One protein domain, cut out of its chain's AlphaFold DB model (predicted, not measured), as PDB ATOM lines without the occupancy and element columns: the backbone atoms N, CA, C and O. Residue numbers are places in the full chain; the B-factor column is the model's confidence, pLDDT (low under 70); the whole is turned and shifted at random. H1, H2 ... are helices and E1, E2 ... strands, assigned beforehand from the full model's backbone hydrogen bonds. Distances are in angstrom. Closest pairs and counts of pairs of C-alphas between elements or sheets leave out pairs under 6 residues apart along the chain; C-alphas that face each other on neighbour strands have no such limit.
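This is residues 218 to 393 of the 393 residues of an uncharacterized protein of Deltaproteobacteria bacterium CG11_big_fil_rev_8_21_14_0_20_49_13 (UniProt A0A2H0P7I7). An elongated, closed barrel of eight antiparallel strands makes the body: round it run E1, E3, E4, E7, E8, E9, E10, E11 and back to E1. The hairpin of E5 and E6 extends its wall beside the far part of E8, short E2 pairs with E1, and the small helix H1 lies off the barrel towards the E5 and E6 end. The 176 printed residues hold eleven named strands and one named helix, in the order E1 to E10, H1, E11; the class is mostly strand. The whole is compact, with a radius of gyration of the C-alphas of 16.4 A and spans of 52 by 31 by 31 A.

E1, residues 218 to 227, begins at C-alpha 218 (219.344, 224.009, 246.475) and is 25.6 A long. In the ring follow E3, 245 to 250, E4, 253 to 257, E7, 296 to 301, E8, 306 to 319 and 35.7 A, E9, 335 to 351 and 40.0 A, E10, 354 to 362 and 27.3 A, and E11, 381 to 392 and 32.2 A, ending at C-alpha 392 (219.820, 227.513, 249.602). Outside the ring are E2, 237 to 239, E5, 264 to 269, E6, 284 to 290, and H1, 371 to 377 and 9.8 A.

E7, E8, E9 and E10 form a meander, each strand the antiparallel neighbour of the one before. N 300 and O 307 of E7 and E8 are 2.9 A apart, N 313 and O 339 of E8 and E9 2.9 A, and N 345 and O 358 of E9 and E10 2.9 A, each within hydrogen-bond range. E8 bends by 73 degrees at residue 309; E7 and E6 lie on one side of it and E9 on the other side. E11 is the antiparallel neighbour of E10, with N 357 and O 386 at 2.8 A, and of E1, with N 219 and O 391 at 2.8 A. On the other side of E1 lie E3, with N 218 and O 247 at 2.8 A, and E2, with N 226 and O 237 at 2.9 A. E4 pairs with E3, N 248 and O 255 at 2.8 A, and with E7, N 254 and O 299 at 2.9 A. E6 pairs with E5, N 266 and O 287 at 2.9 A, and with E8, N 288 and O 316 at 2.9 A. H1 is not on the barrel; 2 of 3 of its O i to N i+4 pairs are within range.

The farthest C-alphas, those of Gly 251 and Gly 279, are 52.4 A apart. The printed part has no cut. The long links are residues 270 to 283 and 320 to 334. The mean pLDDT of the printed part is 85.5; residues 242, 272 to 274 and 393 are under 70.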
ATOM      1  N   LEU A 218     218.158 223.372 247.038       85.12
ATOM      2  CA  LEU A 218     219.344 224.009 246.475       85.12
ATOM      3  C   LEU A 218     219.017 224.420 245.039       85.12
ATOM      4  O   LEU A 218     218.578 223.597 244.236       85.12
ATOM      5  N   CYS A 219     219.230 225.686 244.709       86.00
ATOM      6  CA  CYS A 219     218.928 226.234 243.396       86.00
ATOM      7  C   CYS A 219     220.208 226.747 242.744       86.00
ATOM      8  O   CYS A 219     220.818 227.699 243.236       86.00
ATOM      9  N   TYR A 220     220.616 226.120 241.643       89.25
ATOM     10  CA  TYR A 220     221.746 226.563 240.840       89.25
ATOM     11  C   TYR A 220     221.283 227.494 239.718       89.25
ATOM     12  O   TYR A 220     220.346 227.184 238.978       89.25
ATOM     13  N   LYS A 221     221.981 228.622 239.571       86.50
ATOM     14  CA  LYS A 221     221.840 229.565 238.458       86.50
ATOM     15  C   LYS A 221     223.220 229.959 237.957       86.50
ATOM     16  O   LYS A 221     224.029 230.466 238.730       86.50
ATOM     17  N   GLY A 222     223.484 229.791 236.672       85.25
ATOM     18  CA  GLY A 222     224.791 230.110 236.113       85.25
ATOM     19  C   GLY A 222     224.887 229.794 234.637       85.25
ATOM     20  O   GLY A 222     223.873 229.643 233.963       85.25
ATOM     21  N   GLY A 223     226.119 229.708 234.153       86.31
ATOM     22  CA  GLY A 223     226.406 229.268 232.796       86.31
ATOM     23  C   GLY A 223     226.407 227.747 232.677       86.31
ATOM     24  O   GLY A 223     226.662 227.027 233.649       86.31
ATOM     25  N   PHE A 224     226.180 227.274 231.455       89.19
ATOM     26  CA  PHE A 224     226.389 225.892 231.049       89.19
ATOM     27  C   PHE A 224     227.316 225.893 229.838       89.19
ATOM     28  O   PHE A 224     226.988 226.428 228.785       89.19
ATOM     29  N   ALA A 225     228.497 225.308 229.981       91.12
ATOM     30  CA  ALA A 225     229.468 225.195 228.907       91.12
ATOM     31  C   ALA A 225     229.653 223.729 228.535       91.12
ATOM     32  O   ALA A 225     229.879 222.894 229.408       91.12
ATOM     33  N   MET A 226     229.610 223.423 227.242       89.12
ATOM     34  CA  MET A 226     229.878 222.083 226.733       89.12
ATOM     35  C   MET A 226     231.099 222.088 225.823       89.12
ATOM     36  O   MET A 226     231.242 222.931 224.938       89.12
ATOM     37  N   GLU A 227     231.960 221.102 226.016       88.81
ATOM     38  CA  GLU A 227     233.112 220.816 225.182       88.81
ATOM     39  C   GLU A 227     233.044 219.377 224.664       88.81
ATOM     40  O   GLU A 227     232.704 218.440 225.390       88.81
ATOM     41  N   LEU A 228     233.388 219.218 223.389       86.12
ATOM     42  CA  LEU A 228     233.535 217.942 222.697       86.12
ATOM     43  C   LEU A 228     234.949 217.947 222.107       86.12
ATOM     44  O   LEU A 228     235.092 218.323 220.943       86.12
ATOM     45  N   PRO A 229     236.000 217.645 222.890       82.56
ATOM     46  CA  PRO A 229     237.388 217.906 222.491       82.56
ATOM     47  C   PRO A 229     237.795 217.219 221.183       82.56
ATOM     48  O   PRO A 229     238.603 217.748 220.425       82.56
ATOM     49  N   ASP A 230     237.198 216.063 220.891       82.75
ATOM     50  CA  ASP A 230     237.473 215.288 219.677       82.75
ATOM     51  C   ASP A 230     236.785 215.865 218.423       82.75
ATOM     52  O   ASP A 230     237.090 215.462 217.301       82.75
ATOM     53  N   ILE A 231     235.851 216.805 218.605       79.56
ATOM     54  CA  ILE A 231     235.003 217.368 217.546       79.56
ATOM     55  C   ILE A 231     235.216 218.885 217.391       79.56
ATOM     56  O   ILE A 231     235.231 219.403 216.277       79.56
ATOM     57  N   MET A 232     235.351 219.626 218.493       79.56
ATOM     58  CA  MET A 232     235.438 221.088 218.507       79.56
ATOM     59  C   MET A 232     236.876 221.552 218.742       79.56
ATOM     60  O   MET A 232     237.459 221.293 219.786       79.56
ATOM     61  N   THR A 233     237.425 222.326 217.805       74.69
ATOM     62  CA  THR A 233     238.799 222.858 217.903       74.69
ATOM     63  C   THR A 233     238.899 224.184 218.665       74.69
ATOM     64  O   THR A 233     239.992 224.632 219.003       74.69
ATOM     65  N   THR A 234     237.762 224.826 218.946       75.19
ATOM     66  CA  THR A 234     237.679 226.174 219.535       75.19
ATOM     67  C   THR A 234     237.508 226.183 221.058       75.19
ATOM     68  O   THR A 234     237.320 227.255 221.630       75.19
ATOM     69  N   GLY A 235     237.551 225.017 221.714       78.19
ATOM     70  CA  GLY A 235     237.300 224.863 223.152       78.19
ATOM     71  C   GLY A 235     235.807 224.850 223.534       78.19
ATOM     72  O   GLY A 235     234.950 224.702 222.653       78.19
ATOM     73  N   PRO A 236     235.484 224.995 224.836       83.62
ATOM     74  CA  PRO A 236     234.114 224.932 225.345       83.62
ATOM     75  C   PRO A 236     233.203 226.002 224.738       83.62
ATOM     76  O   PRO A 236     233.557 227.183 224.683       83.62
ATOM     77  N   LYS A 237     231.991 225.607 224.343       85.81
ATOM     78  CA  LYS A 237     230.935 226.531 223.925       85.81
ATOM     79  C   LYS A 237     229.983 226.803 225.080       85.81
ATOM     80  O   LYS A 237     229.445 225.867 225.666       85.81
ATOM     81  N   GLN A 238     229.773 228.082 225.370       87.50
ATOM     82  CA  GLN A 238     228.753 228.539 226.311       87.50
ATOM     83  C   GLN A 238     227.373 228.379 225.676       87.50
ATOM     84  O   GLN A 238     227.176 228.800 224.533       87.50
ATOM     85  N   LEU A 239     226.457 227.764 226.411       84.94
ATOM     86  CA  LEU A 239     225.055 227.579 226.060       84.94
ATOM     87  C   LEU A 239     224.208 228.422 227.022       84.94
ATOM     88  O   LEU A 239     224.579 228.617 228.185       84.94
ATOM     89  N   GLU A 240     223.108 228.975 226.518       75.25
ATOM     90  CA  GLU A 240     222.168 229.718 227.352       75.25
ATOM     91  C   GLU A 240     221.271 228.735 228.105       75.25
ATOM     92  O   GLU A 240     220.535 227.959 227.498       75.25
ATOM     93  N   MET A 241     221.322 228.795 229.438       75.12
ATOM     94  CA  MET A 241     220.448 227.980 230.271       75.12
ATOM     95  C   MET A 241     219.043 228.567 230.320       75.12
ATOM     96  O   MET A 241     218.843 229.691 230.788       75.12
ATOM     97  N   GLY A 242     218.050 227.767 229.931       67.06
ATOM     98  CA  GLY A 242     216.644 228.183 229.913       67.06
ATOM     99  C   GLY A 242     216.001 228.395 231.294       67.06
ATOM    100  O   GLY A 242     214.859 228.848 231.371       67.06
ATOM    101  N   GLY A 243     216.683 228.057 232.395       75.19
ATOM    102  CA  GLY A 243     216.146 228.193 233.749       75.19
ATOM    103  C   GLY A 243     217.075 227.669 234.853       75.19
ATOM    104  O   GLY A 243     218.173 227.192 234.566       75.19
ATOM    105  N   PRO A 244     216.658 227.770 236.130       83.25
ATOM    106  CA  PRO A 244     217.438 227.251 237.249       83.25
ATOM    107  C   PRO A 244     217.467 225.720 237.271       83.25
ATOM    108  O   PRO A 244     216.506 225.057 236.883       83.25
ATOM    109  N   VAL A 245     218.541 225.164 237.829       89.06
ATOM    110  CA  VAL A 245     218.629 223.738 238.162       89.06
ATOM    111  C   VAL A 245     218.283 223.554 239.634       89.06
ATOM    112  O   VAL A 245     218.865 224.205 240.502       89.06
ATOM    113  N   VAL A 246     217.319 222.678 239.910       89.25
ATOM    114  CA  VAL A 246     216.746 222.491 241.246       89.25
ATOM    115  C   VAL A 246     217.179 221.149 241.820       89.25
ATOM    116  O   VAL A 246     216.938 220.102 241.222       89.25
ATOM    117  N   PHE A 247     217.745 221.181 243.023       90.12
ATOM    118  CA  PHE A 247     218.068 219.996 243.805       90.12
ATOM    119  C   PHE A 247     217.271 219.993 245.110       90.12
ATOM    120  O   PHE A 247     217.161 221.013 245.791       90.12
ATOM    121  N   LYS A 248     216.726 218.839 245.483       88.88
ATOM    122  CA  LYS A 248     216.035 218.620 246.756       88.88
ATOM    123  C   LYS A 248     217.026 218.081 247.771       88.88
ATOM    124  O   LYS A 248     217.684 217.081 247.510       88.88
ATOM    125  N   LEU A 249     217.108 218.724 248.926       85.06
ATOM    126  CA  LEU A 249     218.006 218.377 250.014       85.06
ATOM    127  C   LEU A 249     217.215 217.782 251.184       85.06
ATOM    128  O   LEU A 249     216.274 218.385 251.696       85.06
ATOM    129  N   SER A 250     217.633 216.605 251.645       81.50
ATOM    130  CA  SER A 250     217.114 215.965 252.854       81.50
ATOM    131  C   SER A 250     218.277 215.473 253.715       81.50
ATOM    132  O   SER A 250     218.901 214.448 253.430       81.50
ATOM    133  N   GLY A 251     218.612 216.239 254.757       76.94
ATOM    134  CA  GLY A 251     219.881 216.065 255.471       76.94
ATOM    135  C   GLY A 251     221.053 216.351 254.531       76.94
ATOM    136  O   GLY A 251     221.052 217.388 253.877       76.94
ATOM    137  N   ASN A 252     221.991 215.408 254.413       76.31
ATOM    138  CA  ASN A 252     223.107 215.493 253.459       76.31
ATOM    139  C   ASN A 252     222.785 214.846 252.103       76.31
ATOM    140  O   ASN A 252     223.632 214.860 251.213       76.31
ATOM    141  N   ASN A 253     221.605 214.238 251.939       84.00
ATOM    142  CA  ASN A 253     221.220 213.580 250.693       84.00
ATOM    143  C   ASN A 253     220.597 214.589 249.734       84.00
ATOM    144  O   ASN A 253     219.741 215.381 250.128       84.00
ATOM    145  N   VAL A 254     220.990 214.502 248.469       89.12
ATOM    146  CA  VAL A 254     220.504 215.358 247.392       89.12
ATOM    147  C   VAL A 254     219.797 214.514 246.347       89.12
ATOM    148  O   VAL A 254     220.310 213.478 245.931       89.12
ATOM    149  N   GLU A 255     218.650 214.980 245.876       93.44
ATOM    150  CA  GLU A 255     217.922 214.383 244.762       93.44
ATOM    151  C   GLU A 255     217.621 215.430 243.694       93.44
ATOM    152  O   GLU A 255     217.295 216.577 243.996       93.44
ATOM    153  N   MET A 256     217.678 215.025 242.431       93.62
ATOM    154  CA  MET A 256     217.283 215.853 241.298       93.62
ATOM    155  C   MET A 256     216.370 215.050 240.383       93.62
ATOM    156  O   MET A 256     216.755 213.987 239.898       93.62
ATOM    157  N   ASP A 257     215.183 215.584 240.108       92.06
ATOM    158  CA  ASP A 257     214.349 215.101 239.010       92.06
ATOM    159  C   ASP A 257     214.911 215.647 237.697       92.06
ATOM    160  O   ASP A 257     214.846 216.853 237.436       92.06
ATOM    161  N   LEU A 258     215.479 214.774 236.866       92.69
ATOM    162  CA  LEU A 258     216.120 215.199 235.628       92.69
ATOM    163  C   LEU A 258     215.114 215.754 234.617       92.69
ATOM    164  O   LEU A 258     215.508 216.556 233.779       92.69
ATOM    165  N   ALA A 259     213.816 215.452 234.727       88.56
ATOM    166  CA  ALA A 259     212.801 216.077 233.876       88.56
ATOM    167  C   ALA A 259     212.762 217.612 234.024       88.56
ATOM    168  O   ALA A 259     212.297 218.309 233.126       88.56
ATOM    169  N   THR A 260     213.253 218.130 235.155       87.12
ATOM    170  CA  THR A 260     213.328 219.567 235.450       87.12
ATOM    171  C   THR A 260     214.615 220.230 234.960       87.12
ATOM    172  O   THR A 260     214.724 221.451 235.030       87.12
ATOM    173  N   PHE A 261     215.588 219.457 234.459       89.19
ATOM    174  CA  PHE A 261     216.814 220.018 233.895       89.19
ATOM    175  C   PHE A 261     216.462 220.835 232.633       89.19
ATOM    176  O   PHE A 261     215.800 220.290 231.738       89.19
ATOM    177  N   PRO A 262     216.874 222.116 232.541       84.50
ATOM    178  CA  PRO A 262     216.526 222.988 231.422       84.50
ATOM    179  C   PRO A 262     217.069 222.452 230.091       84.50
ATOM    180  O   PRO A 262     218.024 221.679 230.046       84.50
ATOM    181  N   ALA A 263     216.422 222.826 228.990       85.50
ATOM    182  CA  ALA A 263     216.904 222.446 227.670       85.50
ATOM    183  C   ALA A 263     218.047 223.371 227.236       85.50
ATOM    184  O   ALA A 263     217.889 224.586 227.253       85.50
ATOM    185  N   GLU A 264     219.141 222.775 226.777       88.75
ATOM    186  CA  GLU A 264     220.321 223.456 226.251       88.75
ATOM    187  C   GLU A 264     220.456 223.162 224.751       88.75
ATOM    188  O   GLU A 264     220.238 222.027 224.304       88.75
ATOM    189  N   LEU A 265     220.831 224.170 223.961       88.38
ATOM    190  CA  LEU A 265     220.944 224.063 222.506       88.38
ATOM    191  C   LEU A 265     222.386 224.255 222.035       88.38
ATOM    192  O   LEU A 265     222.921 225.359 222.069       88.38
ATOM    193  N   LEU A 266     222.989 223.198 221.494       89.06
ATOM    194  CA  LEU A 266     224.307 223.255 220.864       89.06
ATOM    195  C   LEU A 266     224.188 223.118 219.344       89.06
ATOM    196  O   LEU A 266     223.714 222.106 218.834       89.06
ATOM    197  N   ILE A 267     224.691 224.110 218.606       88.81
ATOM    198  CA  ILE A 267     224.748 224.076 217.139       88.81
ATOM    199  C   ILE A 267     226.168 223.729 216.673       88.81
ATOM    200  O   ILE A 267     227.146 224.444 216.943       88.81
ATOM    201  N   LEU A 268     226.264 222.632 215.924       86.69
ATOM    202  CA  LEU A 268     227.462 222.181 215.225       86.69
ATOM    203  C   LEU A 268     227.353 222.586 213.751       86.69
ATOM    204  O   LEU A 268     226.352 222.284 213.106       86.69
ATOM    205  N   LYS A 269     228.369 223.268 213.219       86.31
ATOM    206  CA  LYS A 269     228.419 223.756 211.828       86.31
ATOM    207  C   LYS A 269     229.543 223.057 211.053       86.31
ATOM    208  O   LYS A 269     230.402 222.435 211.677       86.31
ATOM    209  N   GLY A 270     229.497 223.095 209.720       81.75
ATOM    210  CA  GLY A 270     230.510 222.515 208.821       81.75
ATOM    211  C   GLY A 270     230.926 223.412 207.653       81.75
ATOM    212  O   GLY A 270     231.488 222.930 206.673       81.75
ATOM    213  N   ASN A 271     230.629 224.706 207.725       73.75
ATOM    214  CA  ASN A 271     230.832 225.693 206.669       73.75
ATOM    215  C   ASN A 271     232.194 226.416 206.747       73.75
ATOM    216  O   ASN A 271     232.370 227.439 206.078       73.75
ATOM    217  N   GLY A 272     233.170 225.906 207.509       69.00
ATOM    218  CA  GLY A 272     234.498 226.514 207.614       69.00
ATOM    219  C   GLY A 272     235.602 225.580 208.136       69.00
ATOM    220  O   GLY A 272     235.297 224.546 208.730       69.00
ATOM    221  N   PRO A 273     236.886 225.940 207.929       67.81
ATOM    222  CA  PRO A 273     238.023 225.194 208.462       67.81
ATOM    223  C   PRO A 273     238.009 225.120 209.991       67.81
ATOM    224  O   PRO A 273     237.902 226.151 210.658       67.81
ATOM    225  N   GLY A 274     238.158 223.916 210.544       68.25
ATOM    226  CA  GLY A 274     238.143 223.652 211.984       68.25
ATOM    227  C   GLY A 274     236.746 223.549 212.601       68.25
ATOM    228  O   GLY A 274     236.640 223.405 213.823       68.25
ATOM    229  N   GLU A 275     235.682 223.618 211.793       77.12
ATOM    230  CA  GLU A 275     234.316 223.432 212.275       77.12
ATOM    231  C   GLU A 275     233.971 221.940 212.498       77.12
ATOM    232  O   GLU A 275     234.441 221.078 211.754       77.12
ATOM    233  N   PRO A 276     233.100 221.619 213.478       76.50
ATOM    234  CA  PRO A 276     232.725 220.247 213.858       76.50
ATOM    235  C   PRO A 276     232.318 219.307 212.721       76.50
ATOM    236  O   PRO A 276     232.512 218.096 212.803       76.50
ATOM    237  N   LEU A 277     231.692 219.860 211.682       80.25
ATOM    238  CA  LEU A 277     231.154 219.113 210.549       80.25
ATOM    239  C   LEU A 277     231.922 219.399 209.250       80.25
ATOM    240  O   LEU A 277     231.401 219.139 208.165       80.25
ATOM    241  N   GLU A 278     233.147 219.930 209.321       80.62
ATOM    242  CA  GLU A 278     233.966 220.173 208.132       80.62
ATOM    243  C   GLU A 278     234.134 218.883 207.302       80.62
ATOM    244  O   GLU A 278     234.457 217.806 207.811       80.62
ATOM    245  N   GLY A 279     233.867 218.977 205.994       75.50
ATOM    246  CA  GLY A 279     233.962 217.844 205.069       75.50
ATOM    247  C   GLY A 279     232.852 216.793 205.214       75.50
ATOM    248  O   GLY A 279     232.899 215.762 204.538       75.50
ATOM    249  N   LYS A 280     231.846 217.028 206.066       77.88
ATOM    250  CA  LYS A 280     230.662 216.168 206.200       77.88
ATOM    251  C   LYS A 280     229.566 216.582 205.204       77.88
ATOM    252  O   LYS A 280     229.504 217.736 204.790       77.88
ATOM    253  N   PRO A 281     228.655 215.666 204.824       72.88
ATOM    254  CA  PRO A 281     227.556 215.968 203.899       72.88
ATOM    255  C   PRO A 281     226.455 216.863 204.502       72.88
ATOM    256  O   PRO A 281     225.491 217.183 203.811       72.88
ATOM    257  N   ILE A 282     226.567 217.242 205.778       77.06
ATOM    258  CA  ILE A 282     225.589 218.045 206.517       77.06
ATOM    259  C   ILE A 282     226.266 219.349 206.946       77.06
ATOM    260  O   ILE A 282     227.309 219.313 207.591       77.06
ATOM    261  N   SER A 283     225.660 220.490 206.608       82.69
ATOM    262  CA  SER A 283     226.205 221.824 206.897       82.69
ATOM    263  C   SER A 283     225.974 222.295 208.335       82.69
ATOM    264  O   SER A 283     226.757 223.096 208.844       82.69
ATOM    265  N   ALA A 284     224.911 221.818 208.989       87.88
ATOM    266  CA  ALA A 284     224.622 222.115 210.386       87.88
ATOM    267  C   ALA A 284     223.774 221.022 211.048       87.88
ATOM    268  O   ALA A 284     222.882 220.441 210.420       87.88
ATOM    269  N   ILE A 285     224.037 220.774 212.328       88.81
ATOM    270  CA  ILE A 285     223.259 219.896 213.201       88.81
ATOM    271  C   ILE A 285     223.009 220.638 214.510       88.81
ATOM    272  O   ILE A 285     223.935 221.200 215.097       88.81
ATOM    273  N   SER A 286     221.769 220.595 214.981       89.44
ATOM    274  CA  SER A 286     221.379 221.104 216.291       89.44
ATOM    275  C   SER A 286     221.215 219.948 217.271       89.44
ATOM    276  O   SER A 286     220.492 218.987 217.000       89.44
ATOM    277  N   LEU A 287     221.892 220.037 218.409       89.94
ATOM    278  CA  LEU A 287     221.780 219.115 219.529       89.94
ATOM    279  C   LEU A 287     220.957 219.790 220.621       89.94
ATOM    280  O   LEU A 287     221.393 220.783 221.200       89.94
ATOM    281  N   VAL A 288     219.776 219.246 220.893       89.62
ATOM    282  CA  VAL A 288     218.959 219.643 222.040       89.62
ATOM    283  C   VAL A 288     219.255 218.677 223.175       89.62
ATOM    284  O   VAL A 288     218.991 217.479 223.052       89.62
ATOM    285  N   ILE A 289     219.807 219.202 224.261       90.56
ATOM    286  CA  ILE A 289     220.208 218.448 225.445       90.56
ATOM    287  C   ILE A 289     219.242 218.810 226.565       90.56
ATOM    288  O   ILE A 289     219.102 219.973 226.915       90.56
ATOM    289  N   ASN A 290     218.555 217.827 227.127       89.06
ATOM    290  CA  ASN A 290     217.670 218.029 228.270       89.06
ATOM    291  C   ASN A 290     217.738 216.819 229.198       89.06
ATOM    292  O   ASN A 290     218.234 215.761 228.811       89.06
ATOM    293  N   GLY A 291     217.230 216.930 230.421       89.19
ATOM    294  CA  GLY A 291     217.144 215.747 231.271       89.19
ATOM    295  C   GLY A 291     215.966 214.836 230.867       89.19
ATOM    296  O   GLY A 291     214.941 215.317 230.370       89.19
ATOM    297  N   PRO A 292     216.120 213.503 230.977       90.56
ATOM    298  CA  PRO A 292     215.071 212.546 230.628       90.56
ATOM    299  C   PRO A 292     213.956 212.484 231.684       90.56
ATOM    300  O   PRO A 292     214.209 212.584 232.882       90.56
ATOM    301  N   GLU A 293     212.721 212.243 231.234       88.75
ATOM    302  CA  GLU A 293     211.569 212.034 232.119       88.75
ATOM    303  C   GLU A 293     211.695 210.741 232.939       88.75
ATOM    304  O   GLU A 293     212.168 209.716 232.443       88.75
ATOM    305  N   GLY A 294     211.222 210.777 234.188       88.69
ATOM    306  CA  GLY A 294     211.158 209.602 235.062       88.69
ATOM    307  C   GLY A 294     212.513 209.115 235.584       88.69
ATOM    308  O   GLY A 294     212.586 208.009 236.121       88.69
ATOM    309  N   VAL A 295     213.575 209.911 235.430       92.19
ATOM    310  CA  VAL A 295     214.907 209.612 235.965       92.19
ATOM    311  C   VAL A 295     215.233 210.590 237.087       92.19
ATOM    312  O   VAL A 295     215.245 211.803 236.884       92.19
ATOM    313  N   THR A 296     215.548 210.042 238.257       93.56
ATOM    314  CA  THR A 296     216.019 210.808 239.410       93.56
ATOM    315  C   THR A 296     217.490 210.512 239.634       93.56
ATOM    316  O   THR A 296     217.868 209.353 239.814       93.56
ATOM    317  N   ALA A 297     218.310 211.556 239.646       94.88
ATOM    318  CA  ALA A 297     219.694 211.466 240.081       94.88
ATOM    319  C   ALA A 297     219.773 211.679 241.596       94.88
ATOM    320  O   ALA A 297     219.001 212.456 242.163       94.88
ATOM    321  N   THR A 298     220.711 211.001 242.252       94.38
ATOM    322  CA  THR A 298     220.890 211.071 243.707       94.38
ATOM    323  C   THR A 298     222.336 211.360 244.060       94.38
ATOM    324  O   THR A 298     223.261 211.040 243.315       94.38
ATOM    325  N   GLY A 299     222.550 212.003 245.196       91.62
ATOM    326  CA  GLY A 299     223.849 212.539 245.541       91.62
ATOM    327  C   GLY A 299     223.962 212.951 246.992       91.62
ATOM    328  O   GLY A 299     223.083 212.677 247.810       91.62
ATOM    329  N   THR A 300     225.058 213.636 247.289       86.25
ATOM    330  CA  THR A 300     225.320 214.212 248.602       86.25
ATOM    331  C   THR A 300     225.700 215.679 248.493       86.25
ATOM    332  O   THR A 300     226.273 216.112 247.491       86.25
ATOM    333  N   PHE A 301     225.377 216.435 249.539       83.62
ATOM    334  CA  PHE A 301     225.848 217.795 249.756       83.62
ATOM    335  C   PHE A 301     226.416 217.904 251.167       83.62
ATOM    336  O   PHE A 301     225.710 217.644 252.140       83.62
ATOM    337  N   ASP A 302     227.695 218.263 251.274       76.38
ATOM    338  CA  ASP A 302     228.404 218.386 252.559       76.38
ATOM    339  C   ASP A 302     228.413 219.820 253.131       76.38
ATOM    340  O   ASP A 302     229.022 220.085 254.169       76.38
ATOM    341  N   GLY A 303     227.738 220.746 252.441       73.56
ATOM    342  CA  GLY A 303     227.764 222.186 252.698       73.56
ATOM    343  C   GLY A 303     228.665 222.970 251.738       73.56
ATOM    344  O   GLY A 303     228.499 224.174 251.587       73.56
ATOM    345  N   THR A 304     229.570 222.302 251.027       77.81
ATOM    346  CA  THR A 304     230.491 222.930 250.062       77.81
ATOM    347  C   THR A 304     230.539 222.227 248.720       77.81
ATOM    348  O   THR A 304     230.625 222.880 247.683       77.81
ATOM    349  N   ASN A 305     230.450 220.904 248.721       84.44
ATOM    350  CA  ASN A 305     230.511 220.066 247.544       84.44
ATOM    351  C   ASN A 305     229.179 219.361 247.377       84.44
ATOM    352  O   ASN A 305     228.694 218.701 248.296       84.44
ATOM    353  N   LEU A 306     228.617 219.485 246.183       87.56
ATOM    354  CA  LEU A 306     227.489 218.705 245.709       87.56
ATOM    355  C   LEU A 306     228.000 217.712 244.665       87.56
ATOM    356  O   LEU A 306     228.588 218.098 243.651       87.56
ATOM    357  N   ASN A 307     227.782 216.427 244.917       90.94
ATOM    358  CA  ASN A 307     228.140 215.356 243.994       90.94
ATOM    359  C   ASN A 307     226.910 214.496 243.729       90.94
ATOM    360  O   ASN A 307     226.258 214.060 244.675       90.94
ATOM    361  N   MET A 308     226.605 214.228 242.460       93.69
ATOM    362  CA  MET A 308     225.458 213.412 242.062       93.69
ATOM    363  C   MET A 308     225.856 212.278 241.135       93.69
ATOM    364  O   MET A 308     226.642 212.456 240.208       93.69
ATOM    365  N   ASN A 309     225.237 211.127 241.357       92.81
ATOM    366  CA  ASN A 309     225.320 209.934 240.534       92.81
ATOM    367  C   ASN A 309     223.973 209.662 239.857       92.81
ATOM    368  O   ASN A 309     222.919 210.113 240.309       92.81
ATOM    369  N   GLY A 310     224.010 208.890 238.770       90.38
ATOM    370  CA  GLY A 310     222.805 208.569 238.003       90.38
ATOM    371  C   GLY A 310     222.264 209.760 237.212       90.38
ATOM    372  O   GLY A 310     221.097 209.756 236.824       90.38
ATOM    373  N   MET A 311     223.101 210.773 236.961       94.00
ATOM    374  CA  MET A 311     222.763 211.843 236.030       94.00
ATOM    375  C   MET A 311     222.593 211.244 234.630       94.00
ATOM    376  O   MET A 311     223.229 210.252 234.260       94.00
ATOM    377  N   ALA A 312     221.724 211.847 233.835       93.38
ATOM    378  CA  ALA A 312     221.474 211.418 232.474       93.38
ATOM    379  C   ALA A 312     221.055 212.607 231.616       93.38
ATOM    380  O   ALA A 312     220.333 213.492 232.071       93.38
ATOM    381  N   PHE A 313     221.465 212.586 230.354       92.56
ATOM    382  CA  PHE A 313     221.038 213.563 229.362       92.56
ATOM    383  C   PHE A 313     220.336 212.856 228.215       92.56
ATOM    384  O   PHE A 313     220.853 211.902 227.639       92.56
ATOM    385  N   ARG A 314     219.146 213.336 227.873       92.06
ATOM    386  CA  ARG A 314     218.481 213.041 226.610       92.06
ATOM    387  C   ARG A 314     219.022 214.004 225.561       92.06
ATOM    388  O   ARG A 314     219.015 215.213 225.767       92.06
ATOM    389  N   ILE A 315     219.478 213.456 224.444       91.31
ATOM    390  CA  ILE A 315     220.016 214.210 223.320       91.31
ATOM    391  C   ILE A 315     219.117 213.957 222.117       91.31
ATOM    392  O   ILE A 315     218.985 212.828 221.642       91.31
ATOM    393  N   ARG A 316     218.511 215.032 221.614       90.62
ATOM    394  CA  ARG A 316     217.751 215.042 220.364       90.62
ATOM    395  C   ARG A 316     218.565 215.743 219.291       90.62
ATOM    396  O   ARG A 316     218.956 216.896 219.450       90.62
ATOM    397  N   VAL A 317     218.796 215.041 218.192       90.19
ATOM    398  CA  VAL A 317     219.580 215.536 217.063       90.19
ATOM    399  C   VAL A 317     218.640 216.002 215.961       90.19
ATOM    400  O   VAL A 317     217.857 215.209 215.443       90.19
ATOM    401  N   VAL A 318     218.723 217.272 215.579       89.69
ATOM    402  CA  VAL A 318     217.926 217.876 214.504       89.69
ATOM    403  C   VAL A 318     218.854 218.308 213.373       89.69
ATOM    404  O   VAL A 318     219.920 218.876 213.607       89.69
ATOM    405  N   LEU A 319     218.465 218.017 212.133       87.44
ATOM    406  CA  LEU A 319     219.209 218.462 210.957       87.44
ATOM    407  C   LEU A 319     218.939 219.948 210.700       87.44
ATOM    408  O   LEU A 319     217.783 220.359 210.625       87.44
ATOM    409  N   GLY A 320     220.004 220.727 210.508       86.75
ATOM    410  CA  GLY A 320     219.933 222.176 210.340       86.75
ATOM    411  C   GLY A 320     220.082 222.955 211.648       86.75
ATOM    412  O   GLY A 320     220.343 222.394 212.713       86.75
ATOM    413  N   GLU A 321     219.948 224.276 211.540       89.12
ATOM    414  CA  GLU A 321     219.967 225.207 212.672       89.12
ATOM    415  C   GLU A 321     218.533 225.450 213.151       89.12
ATOM    416  O   GLU A 321     217.656 225.752 212.338       89.12
ATOM    417  N   ILE A 322     218.305 225.323 214.456       86.56
ATOM    418  CA  ILE A 322     217.056 225.718 215.119       86.56
ATOM    419  C   ILE A 322     217.346 226.794 216.164       86.56
ATOM    420  O   ILE A 322     218.502 227.077 216.476       86.56
ATOM    421  N   THR A 323     216.291 227.385 216.709       83.94
ATOM    422  CA  THR A 323     216.351 228.334 217.821       83.94
ATOM    423  C   THR A 323     215.755 227.722 219.085       83.94
ATOM    424  O   THR A 323     215.024 226.733 219.025       83.94
ATOM    425  N   GLU A 324     216.015 228.322 220.245       77.56
ATOM    426  CA  GLU A 324     215.425 227.873 221.513       77.56
ATOM    427  C   GLU A 324     213.895 227.890 221.496       77.56
ATOM    428  O   GLU A 324     213.263 226.983 222.031       77.56
ATOM    429  N   SER A 325     213.283 228.858 220.803       80.69
ATOM    430  CA  SER A 325     211.825 228.917 220.643       80.69
ATOM    431  C   SER A 325     211.237 227.734 219.869       80.69
ATOM    432  O   SER A 325     210.038 227.475 219.975       80.69
ATOM    433  N   ASP A 326     212.059 226.996 219.118       81.69
ATOM    434  CA  ASP A 326     211.633 225.790 218.407       81.69
ATOM    435  C   ASP A 326     211.641 224.549 219.318       81.69
ATOM    436  O   ASP A 326     211.061 223.514 218.970       81.69
ATOM    437  N   ILE A 327     212.261 224.625 220.502       81.50
ATOM    438  CA  ILE A 327     212.394 223.497 221.425       81.50
ATOM    439  C   ILE A 327     211.069 223.257 222.141       81.50
ATOM    440  O   ILE A 327     210.657 223.979 223.043       81.50
ATOM    441  N   ASN A 328     210.401 222.174 221.757       79.56
ATOM    442  CA  ASN A 328     209.172 221.723 222.396       79.56
ATOM    443  C   ASN A 328     209.121 220.182 222.465       79.56
ATOM    444  O   ASN A 328     209.924 219.502 221.811       79.56
ATOM    445  N   PRO A 329     208.197 219.596 223.250       70.12
ATOM    446  CA  PRO A 329     208.064 218.141 223.349       70.12
ATOM    447  C   PRO A 329     207.756 217.438 222.015       70.12
ATOM    448  O   PRO A 329     208.103 216.274 221.851       70.12
ATOM    449  N   GLY A 330     207.134 218.134 221.057       72.56
ATOM    450  CA  GLY A 330     206.785 217.617 219.729       72.56
ATOM    451  C   GLY A 330     207.855 217.819 218.651       72.56
ATOM    452  O   GLY A 330     207.606 217.480 217.493       72.56
ATOM    453  N   LEU A 331     209.024 218.374 218.995       79.75
ATOM    454  CA  LEU A 331     210.131 218.580 218.062       79.75
ATOM    455  C   LEU A 331     210.578 217.237 217.464       79.75
ATOM    456  O   LEU A 331     211.027 216.348 218.188       79.75
ATOM    457  N   GLN A 332     210.468 217.104 216.139       80.81
ATOM    458  CA  GLN A 332     210.945 215.924 215.423       80.81
ATOM    459  C   GLN A 332     212.470 215.931 215.363       80.81
ATOM    460  O   GLN A 332     213.078 216.891 214.890       80.81
ATOM    461  N   SER A 333     213.081 214.838 215.808       86.75
ATOM    462  CA  SER A 333     214.520 214.627 215.746       86.75
ATOM    463  C   SER A 333     214.864 213.501 214.775       86.75
ATOM    464  O   SER A 333     214.114 212.543 214.594       86.75
ATOM    465  N   ALA A 334     216.020 213.629 214.128       86.12
ATOM    466  CA  ALA A 334     216.605 212.570 213.316       86.12
ATOM    467  C   ALA A 334     217.077 211.400 214.191       86.12
ATOM    468  O   ALA A 334     216.977 210.245 213.778       86.12
ATOM    469  N   VAL A 335     217.570 211.705 215.398       88.62
ATOM    470  CA  VAL A 335     217.871 210.714 216.434       88.62
ATOM    471  C   VAL A 335     217.512 211.254 217.816       88.62
ATOM    472  O   VAL A 335     217.572 212.461 218.054       88.62
ATOM    473  N   ASP A 336     217.121 210.362 218.719       90.69
ATOM    474  CA  ASP A 336     216.740 210.655 220.101       90.69
ATOM    475  C   ASP A 336     217.262 209.533 220.994       90.69
ATOM    476  O   ASP A 336     216.865 208.376 220.837       90.69
ATOM    477  N   PHE A 337     218.195 209.856 221.881       91.50
ATOM    478  CA  PHE A 337     218.839 208.866 222.735       91.50
ATOM    479  C   PHE A 337     219.170 209.446 224.107       91.50
ATOM    480  O   PHE A 337     219.177 210.660 224.310       91.50
ATOM    481  N   THR A 338     219.447 208.568 225.070       91.81
ATOM    482  CA  THR A 338     219.810 208.958 226.437       91.81
ATOM    483  C   THR A 338     221.221 208.494 226.758       91.81
ATOM    484  O   THR A 338     221.512 207.301 226.697       91.81
ATOM    485  N   VAL A 339     222.062 209.428 227.185       91.00
ATOM    486  CA  VAL A 339     223.346 209.156 227.831       91.00
ATOM    487  C   VAL A 339     223.086 209.006 229.325       91.00
ATOM    488  O   VAL A 339     222.564 209.927 229.950       91.00
ATOM    489  N   LYS A 340     223.383 207.833 229.882       90.38
ATOM    490  CA  LYS A 340     223.095 207.472 231.280       90.38
ATOM    491  C   LYS A 340     224.371 207.403 232.113       90.38
ATOM    492  O   LYS A 340     225.467 207.514 231.570       90.38
ATOM    493  N   ASP A 341     224.186 207.184 233.413       87.62
ATOM    494  CA  ASP A 341     225.250 206.910 234.383       87.62
ATOM    495  C   ASP A 341     226.323 208.009 234.430       87.62
ATOM    496  O   ASP A 341     227.500 207.756 234.673       87.62
ATOM    497  N   LEU A 342     225.902 209.253 234.193       92.94
ATOM    498  CA  LEU A 342     226.752 210.424 234.320       92.94
ATOM    499  C   LEU A 342     226.932 210.771 235.805       92.94
ATOM    500  O   LEU A 342     226.042 210.554 236.639       92.94
ATOM    501  N   THR A 343     228.080 211.365 236.119       93.19
ATOM    502  CA  THR A 343     228.387 211.880 237.454       93.19
ATOM    503  C   THR A 343     228.600 213.385 237.373       93.19
ATOM    504  O   THR A 343     229.469 213.847 236.636       93.19
ATOM    505  N   LEU A 344     227.825 214.139 238.152       94.06
ATOM    506  CA  LEU A 344     228.051 215.561 238.394       94.06
ATOM    507  C   LEU A 344     228.969 215.688 239.607       94.06
ATOM    508  O   LEU A 344     228.615 215.215 240.687       94.06
ATOM    509  N   LYS A 345     230.138 216.306 239.438       93.50
ATOM    510  CA  LYS A 345     231.084 216.550 240.531       93.50
ATOM    511  C   LYS A 345     231.270 218.035 240.769       93.50
ATOM    512  O   LYS A 345     231.321 218.804 239.812       93.50
ATOM    513  N   THR A 346     231.452 218.428 242.023       91.25
ATOM    514  CA  THR A 346     231.946 219.773 242.336       91.25
ATOM    515  C   THR A 346     233.429 219.860 241.991       91.25
ATOM    516  O   THR A 346     234.238 219.111 242.533       91.25
ATOM    517  N   SER A 347     233.784 220.752 241.067       87.69
ATOM    518  CA  SER A 347     235.174 221.017 240.672       87.69
ATOM    519  C   SER A 347     235.746 222.266 241.340       87.69
ATOM    520  O   SER A 347     236.958 222.344 241.541       87.69
ATOM    521  N   LYS A 348     234.891 223.217 241.741       84.12
ATOM    522  CA  LYS A 348     235.240 224.295 242.677       84.12
ATOM    523  C   LYS A 348     234.201 224.350 243.798       84.12
ATOM    524  O   LYS A 348     233.029 224.557 243.470       84.12
ATOM    525  N   PRO A 349     234.604 224.167 245.071       82.56
ATOM    526  CA  PRO A 349     233.690 224.177 246.213       82.56
ATOM    527  C   PRO A 349     232.886 225.475 246.333       82.56
ATOM    528  O   PRO A 349     233.338 226.532 245.890       82.56
ATOM    529  N   LEU A 350     231.720 225.395 246.982       79.44
ATOM    530  CA  LEU A 350     230.888 226.552 247.303       79.44
ATOM    531  C   LEU A 350     231.694 227.580 248.102       79.44
ATOM    532  O   LEU A 350     232.251 227.266 249.152       79.44
ATOM    533  N   THR A 351     231.756 228.818 247.625       75.44
ATOM    534  CA  THR A 351     232.398 229.931 248.334       75.44
ATOM    535  C   THR A 351     231.672 231.229 248.006       75.44
ATOM    536  O   THR A 351     231.607 231.631 246.844       75.44
ATOM    537  N   ASN A 352     231.129 231.908 249.018       72.62
ATOM    538  CA  ASN A 352     230.293 233.103 248.869       72.62
ATOM    539  C   ASN A 352     229.121 232.892 247.893       72.62
ATOM    540  O   ASN A 352     228.797 233.766 247.088       72.62
ATOM    541  N   GLY A 353     228.516 231.703 247.930       75.69
ATOM    542  CA  GLY A 353     227.434 231.301 247.030       75.69
ATOM    543  C   GLY A 353     227.872 230.868 245.625       75.69
ATOM    544  O   GLY A 353     227.048 230.306 244.913       75.69
ATOM    545  N   ALA A 354     229.126 231.078 245.213       81.31
ATOM    546  CA  ALA A 354     229.628 230.626 243.914       81.31
ATOM    547  C   ALA A 354     230.091 229.165 243.975       81.31
ATOM    548  O   ALA A 354     230.759 228.782 244.932       81.31
ATOM    549  N   ILE A 355     229.767 228.362 242.962       87.88
ATOM    550  CA  ILE A 355     230.162 226.952 242.850       87.88
ATOM    551  C   ILE A 355     230.397 226.589 241.382       87.88
ATOM    552  O   ILE A 355     229.737 227.125 240.489       87.88
ATOM    553  N   THR A 356     231.298 225.640 241.128       91.44
ATOM    554  CA  THR A 356     231.485 225.080 239.785       91.44
ATOM    555  C   THR A 356     231.288 223.570 239.806       91.44
ATOM    556  O   THR A 356     231.904 222.865 240.611       91.44
ATOM    557  N   PHE A 357     230.471 223.068 238.881       94.75
ATOM    558  CA  PHE A 357     230.290 221.644 238.634       94.75
ATOM    559  C   PHE A 357     230.914 221.204 237.316       94.75
ATOM    560  O   PHE A 357     231.054 221.982 236.367       94.75
ATOM    561  N   THR A 358     231.239 219.921 237.240       94.75
ATOM    562  CA  THR A 358     231.756 219.287 236.034       94.75
ATOM    563  C   THR A 358     231.138 217.906 235.842       94.75
ATOM    564  O   THR A 358     231.017 217.131 236.791       94.75
ATOM    565  N   ILE A 359     230.772 217.596 234.599       93.81
ATOM    566  CA  ILE A 359     230.508 216.235 234.123       93.81
ATOM    567  C   ILE A 359     231.575 215.938 233.079       93.81
ATOM    568  O   ILE A 359     231.745 216.702 232.135       93.81
ATOM    569  N   ASP A 360     232.282 214.830 233.245       92.88
ATOM    570  CA  ASP A 360     233.289 214.360 232.297       92.88
ATOM    571  C   ASP A 360     232.988 212.901 231.986       92.88
ATOM    572  O   ASP A 360     232.986 212.049 232.879       92.88
ATOM    573  N   SER A 361     232.632 212.633 230.736       91.75
ATOM    574  CA  SER A 361     232.197 211.314 230.300       91.75
ATOM    575  C   SER A 361     232.613 211.053 228.860       91.75
ATOM    576  O   SER A 361     233.050 211.943 228.138       91.75
ATOM    577  N   THR A 362     232.495 209.806 228.428       89.81
ATOM    578  CA  THR A 362     232.740 209.392 227.045       89.81
ATOM    579  C   THR A 362     231.502 208.679 226.535       89.81
ATOM    580  O   THR A 362     230.986 207.775 227.194       89.81
ATOM    581  N   LEU A 363     231.004 209.096 225.372       88.62
ATOM    582  CA  LEU A 363     229.873 208.436 224.731       88.62
ATOM    583  C   LEU A 363     230.239 206.990 224.374       88.62
ATOM    584  O   LEU A 363     231.399 206.667 224.108       88.62
ATOM    585  N   SER A 364     229.245 206.100 224.343       90.00
ATOM    586  CA  SER A 364     229.455 204.746 223.823       90.00
ATOM    587  C   SER A 364     229.864 204.794 222.343       90.00
ATOM    588  O   SER A 364     229.839 205.846 221.711       90.00
ATOM    589  N   GLN A 365     230.272 203.661 221.771       88.56
ATOM    590  CA  GLN A 365     230.643 203.599 220.348       88.56
ATOM    591  C   GLN A 365     229.438 203.786 219.412       88.56
ATOM    592  O   GLN A 365     229.590 204.300 218.311       88.56
ATOM    593  N   GLU A 366     228.244 203.411 219.870       91.00
ATOM    594  CA  GLU A 366     226.981 203.528 219.131       91.00
ATOM    595  C   GLU A 366     225.937 204.219 220.028       91.00
ATOM    596  O   GLU A 366     225.009 203.573 220.519       91.00
ATOM    597  N   PRO A 367     226.119 205.512 220.361       87.62
ATOM    598  CA  PRO A 367     225.284 206.186 221.355       87.62
ATOM    599  C   PRO A 367     223.857 206.408 220.859       87.62
ATOM    600  O   PRO A 367     222.919 206.387 221.653       87.62
ATOM    601  N   SER A 368     223.692 206.607 219.553       87.94
ATOM    602  CA  SER A 368     222.418 206.949 218.934       87.94
ATOM    603  C   SER A 368     221.758 205.745 218.243       87.94
ATOM    604  O   SER A 368     220.557 205.769 217.969       87.94
ATOM    605  N   GLY A 369     222.531 204.687 217.955       87.06
ATOM    606  CA  GLY A 369     222.101 203.523 217.174       87.06
ATOM    607  C   GLY A 369     221.908 203.829 215.684       87.06
ATOM    608  O   GLY A 369     221.441 202.975 214.925       87.06
ATOM    609  N   ASN A 370     222.237 205.050 215.253       87.25
ATOM    610  CA  ASN A 370     222.186 205.477 213.868       87.25
ATOM    611  C   ASN A 370     223.616 205.577 213.310       87.25
ATOM    612  O   ASN A 370     224.351 206.490 213.695       87.25
ATOM    613  N   PRO A 371     223.997 204.731 212.332       85.38
ATOM    614  CA  PRO A 371     225.362 204.688 211.810       85.38
ATOM    615  C   PRO A 371     225.891 206.020 211.268       85.38
ATOM    616  O   PRO A 371     227.096 206.249 211.292       85.38
ATOM    617  N   LEU A 372     225.019 206.899 210.760       82.38
ATOM    618  CA  LEU A 372     225.435 208.208 210.256       82.38
ATOM    619  C   LEU A 372     225.886 209.125 211.398       82.38
ATOM    620  O   LEU A 372     226.867 209.852 211.249       82.38
ATOM    621  N   PHE A 373     225.166 209.094 212.518       83.25
ATOM    622  CA  PHE A 373     225.439 209.958 213.661       83.25
ATOM    623  C   PHE A 373     226.509 209.372 214.587       83.25
ATOM    624  O   PHE A 373     227.364 210.094 215.098       83.25
ATOM    625  N   ASP A 374     226.548 208.049 214.711       86.44
ATOM    626  CA  ASP A 374     227.540 207.350 215.527       86.44
ATOM    627  C   ASP A 374     228.956 207.449 214.940       86.44
ATOM    628  O   ASP A 374     229.927 207.443 215.687       86.44
ATOM    629  N   GLN A 375     229.101 207.669 213.628       80.25
ATOM    630  CA  GLN A 375     230.401 207.969 213.008       80.25
ATOM    631  C   GLN A 375     231.080 209.231 213.548       80.25
ATOM    632  O   GLN A 375     232.283 209.396 213.345       80.25
ATOM    633  N   PHE A 376     230.322 210.148 214.152       78.38
ATOM    634  CA  PHE A 376     230.880 211.371 214.716       78.38
ATOM    635  C   PHE A 376     230.679 211.490 216.226       78.38
ATOM    636  O   PHE A 376     231.521 212.097 216.868       78.38
ATOM    637  N   LEU A 377     229.615 210.920 216.802       82.56
ATOM    638  CA  LEU A 377     229.383 210.929 218.255       82.56
ATOM    639  C   LEU A 377     230.032 209.742 218.974       82.56
ATOM    640  O   LEU A 377     230.295 209.817 220.174       82.56
ATOM    641  N   GLY A 378     230.269 208.634 218.270       87.44
ATOM    642  CA  GLY A 378     230.765 207.393 218.852       87.44
ATOM    643  C   GLY A 378     232.119 207.578 219.528       87.44
ATOM    644  O   GLY A 378     233.068 208.061 218.916       87.44
ATOM    645  N   GLY A 379     232.208 207.215 220.809       86.50
ATOM    646  CA  GLY A 379     233.447 207.301 221.585       86.50
ATOM    647  C   GLY A 379     233.928 208.721 221.893       86.50
ATOM    648  O   GLY A 379     235.032 208.868 222.407       86.50
ATOM    649  N   THR A 380     233.139 209.753 221.586       86.56
ATOM    650  CA  THR A 380     233.524 211.149 221.829       86.56
ATOM    651  C   THR A 380     233.526 211.458 223.321       86.56
ATOM    652  O   THR A 380     232.558 211.140 224.024       86.56
ATOM    653  N   ARG A 381     234.576 212.129 223.807       89.56
ATOM    654  CA  ARG A 381     234.587 212.687 225.162       89.56
ATOM    655  C   ARG A 381     233.700 213.930 225.238       89.56
ATOM    656  O   ARG A 381     233.779 214.818 224.396       89.56
ATOM    657  N   VAL A 382     232.879 213.999 226.276       87.69
ATOM    658  CA  VAL A 382     231.980 215.114 226.570       87.69
ATOM    659  C   VAL A 382     232.364 215.686 227.921       87.69
ATOM    660  O   VAL A 382     232.309 214.984 228.931       87.69
ATOM    661  N   VAL A 383     232.719 216.967 227.933       90.00
ATOM    662  CA  VAL A 383     232.983 217.710 229.163       90.00
ATOM    663  C   VAL A 383     231.952 218.819 229.278       90.00
ATOM    664  O   VAL A 383     231.838 219.675 228.406       90.00
ATOM    665  N   VAL A 384     231.187 218.805 230.360       92.31
ATOM    666  CA  VAL A 384     230.249 219.869 230.710       92.31
ATOM    667  C   VAL A 384     230.788 220.586 231.933       92.31
ATOM    668  O   VAL A 384     231.127 219.944 232.923       92.31
ATOM    669  N   THR A 385     230.843 221.911 231.873       93.75
ATOM    670  CA  THR A 385     231.182 222.774 233.007       93.75
ATOM    671  C   THR A 385     229.999 223.674 233.316       93.75
ATOM    672  O   THR A 385     229.492 224.355 232.429       93.75
ATOM    673  N   MET A 386     229.569 223.690 234.571       92.44
ATOM    674  CA  MET A 386     228.502 224.560 235.055       92.44
ATOM    675  C   MET A 386     229.111 225.501 236.090       92.44
ATOM    676  O   MET A 386     229.470 225.052 237.174       92.44
ATOM    677  N   ASP A 387     229.289 226.773 235.739       90.31
ATOM    678  CA  ASP A 387     229.850 227.791 236.634       90.31
ATOM    679  C   ASP A 387     228.782 228.823 237.007       90.31
ATOM    680  O   ASP A 387     228.179 229.453 236.129       90.31
ATOM    681  N   GLY A 388     228.517 228.982 238.304       88.19
ATOM    682  CA  GLY A 388     227.368 229.756 238.746       88.19
ATOM    683  C   GLY A 388     227.235 229.920 240.248       88.19
ATOM    684  O   GLY A 388     228.178 229.755 241.016       88.19
ATOM    685  N   MET A 389     226.021 230.273 240.653       86.62
ATOM    686  CA  MET A 389     225.624 230.503 242.032       86.62
ATOM    687  C   MET A 389     224.705 229.383 242.505       86.62
ATOM    688  O   MET A 389     223.743 229.042 241.817       86.62
ATOM    689  N   LEU A 390     224.964 228.858 243.699       85.69
ATOM    690  CA  LEU A 390     224.078 227.945 244.410       85.69
ATOM    691  C   LEU A 390     223.465 228.678 245.598       85.69
ATOM    692  O   LEU A 390     224.172 229.144 246.492       85.69
ATOM    693  N   VAL A 391     222.142 228.780 245.597       80.19
ATOM    694  CA  VAL A 391     221.371 229.402 246.676       80.19
ATOM    695  C   VAL A 391     220.582 228.327 247.402       80.19
ATOM    696  O   VAL A 391     220.032 227.423 246.776       80.19
ATOM    697  N   ILE A 392     220.517 228.447 248.720       72.81
ATOM    698  CA  ILE A 392     219.820 227.513 249.602       72.81
ATOM    699  C   ILE A 392     218.582 228.232 250.116       72.81
ATOM    700  O   ILE A 392     218.709 229.322 250.678       72.81
ATOM    701  N   GLN A 393     217.404 227.665 249.851       65.00
ATOM    702  CA  GLN A 393     216.119 228.218 250.286       65.00
ATOM    703  C   GLN A 393     215.463 227.358 251.362       65.00
ATOM    704  O   GLN A 393     215.689 226.120 251.377       65.00
TER     705      GLN A 393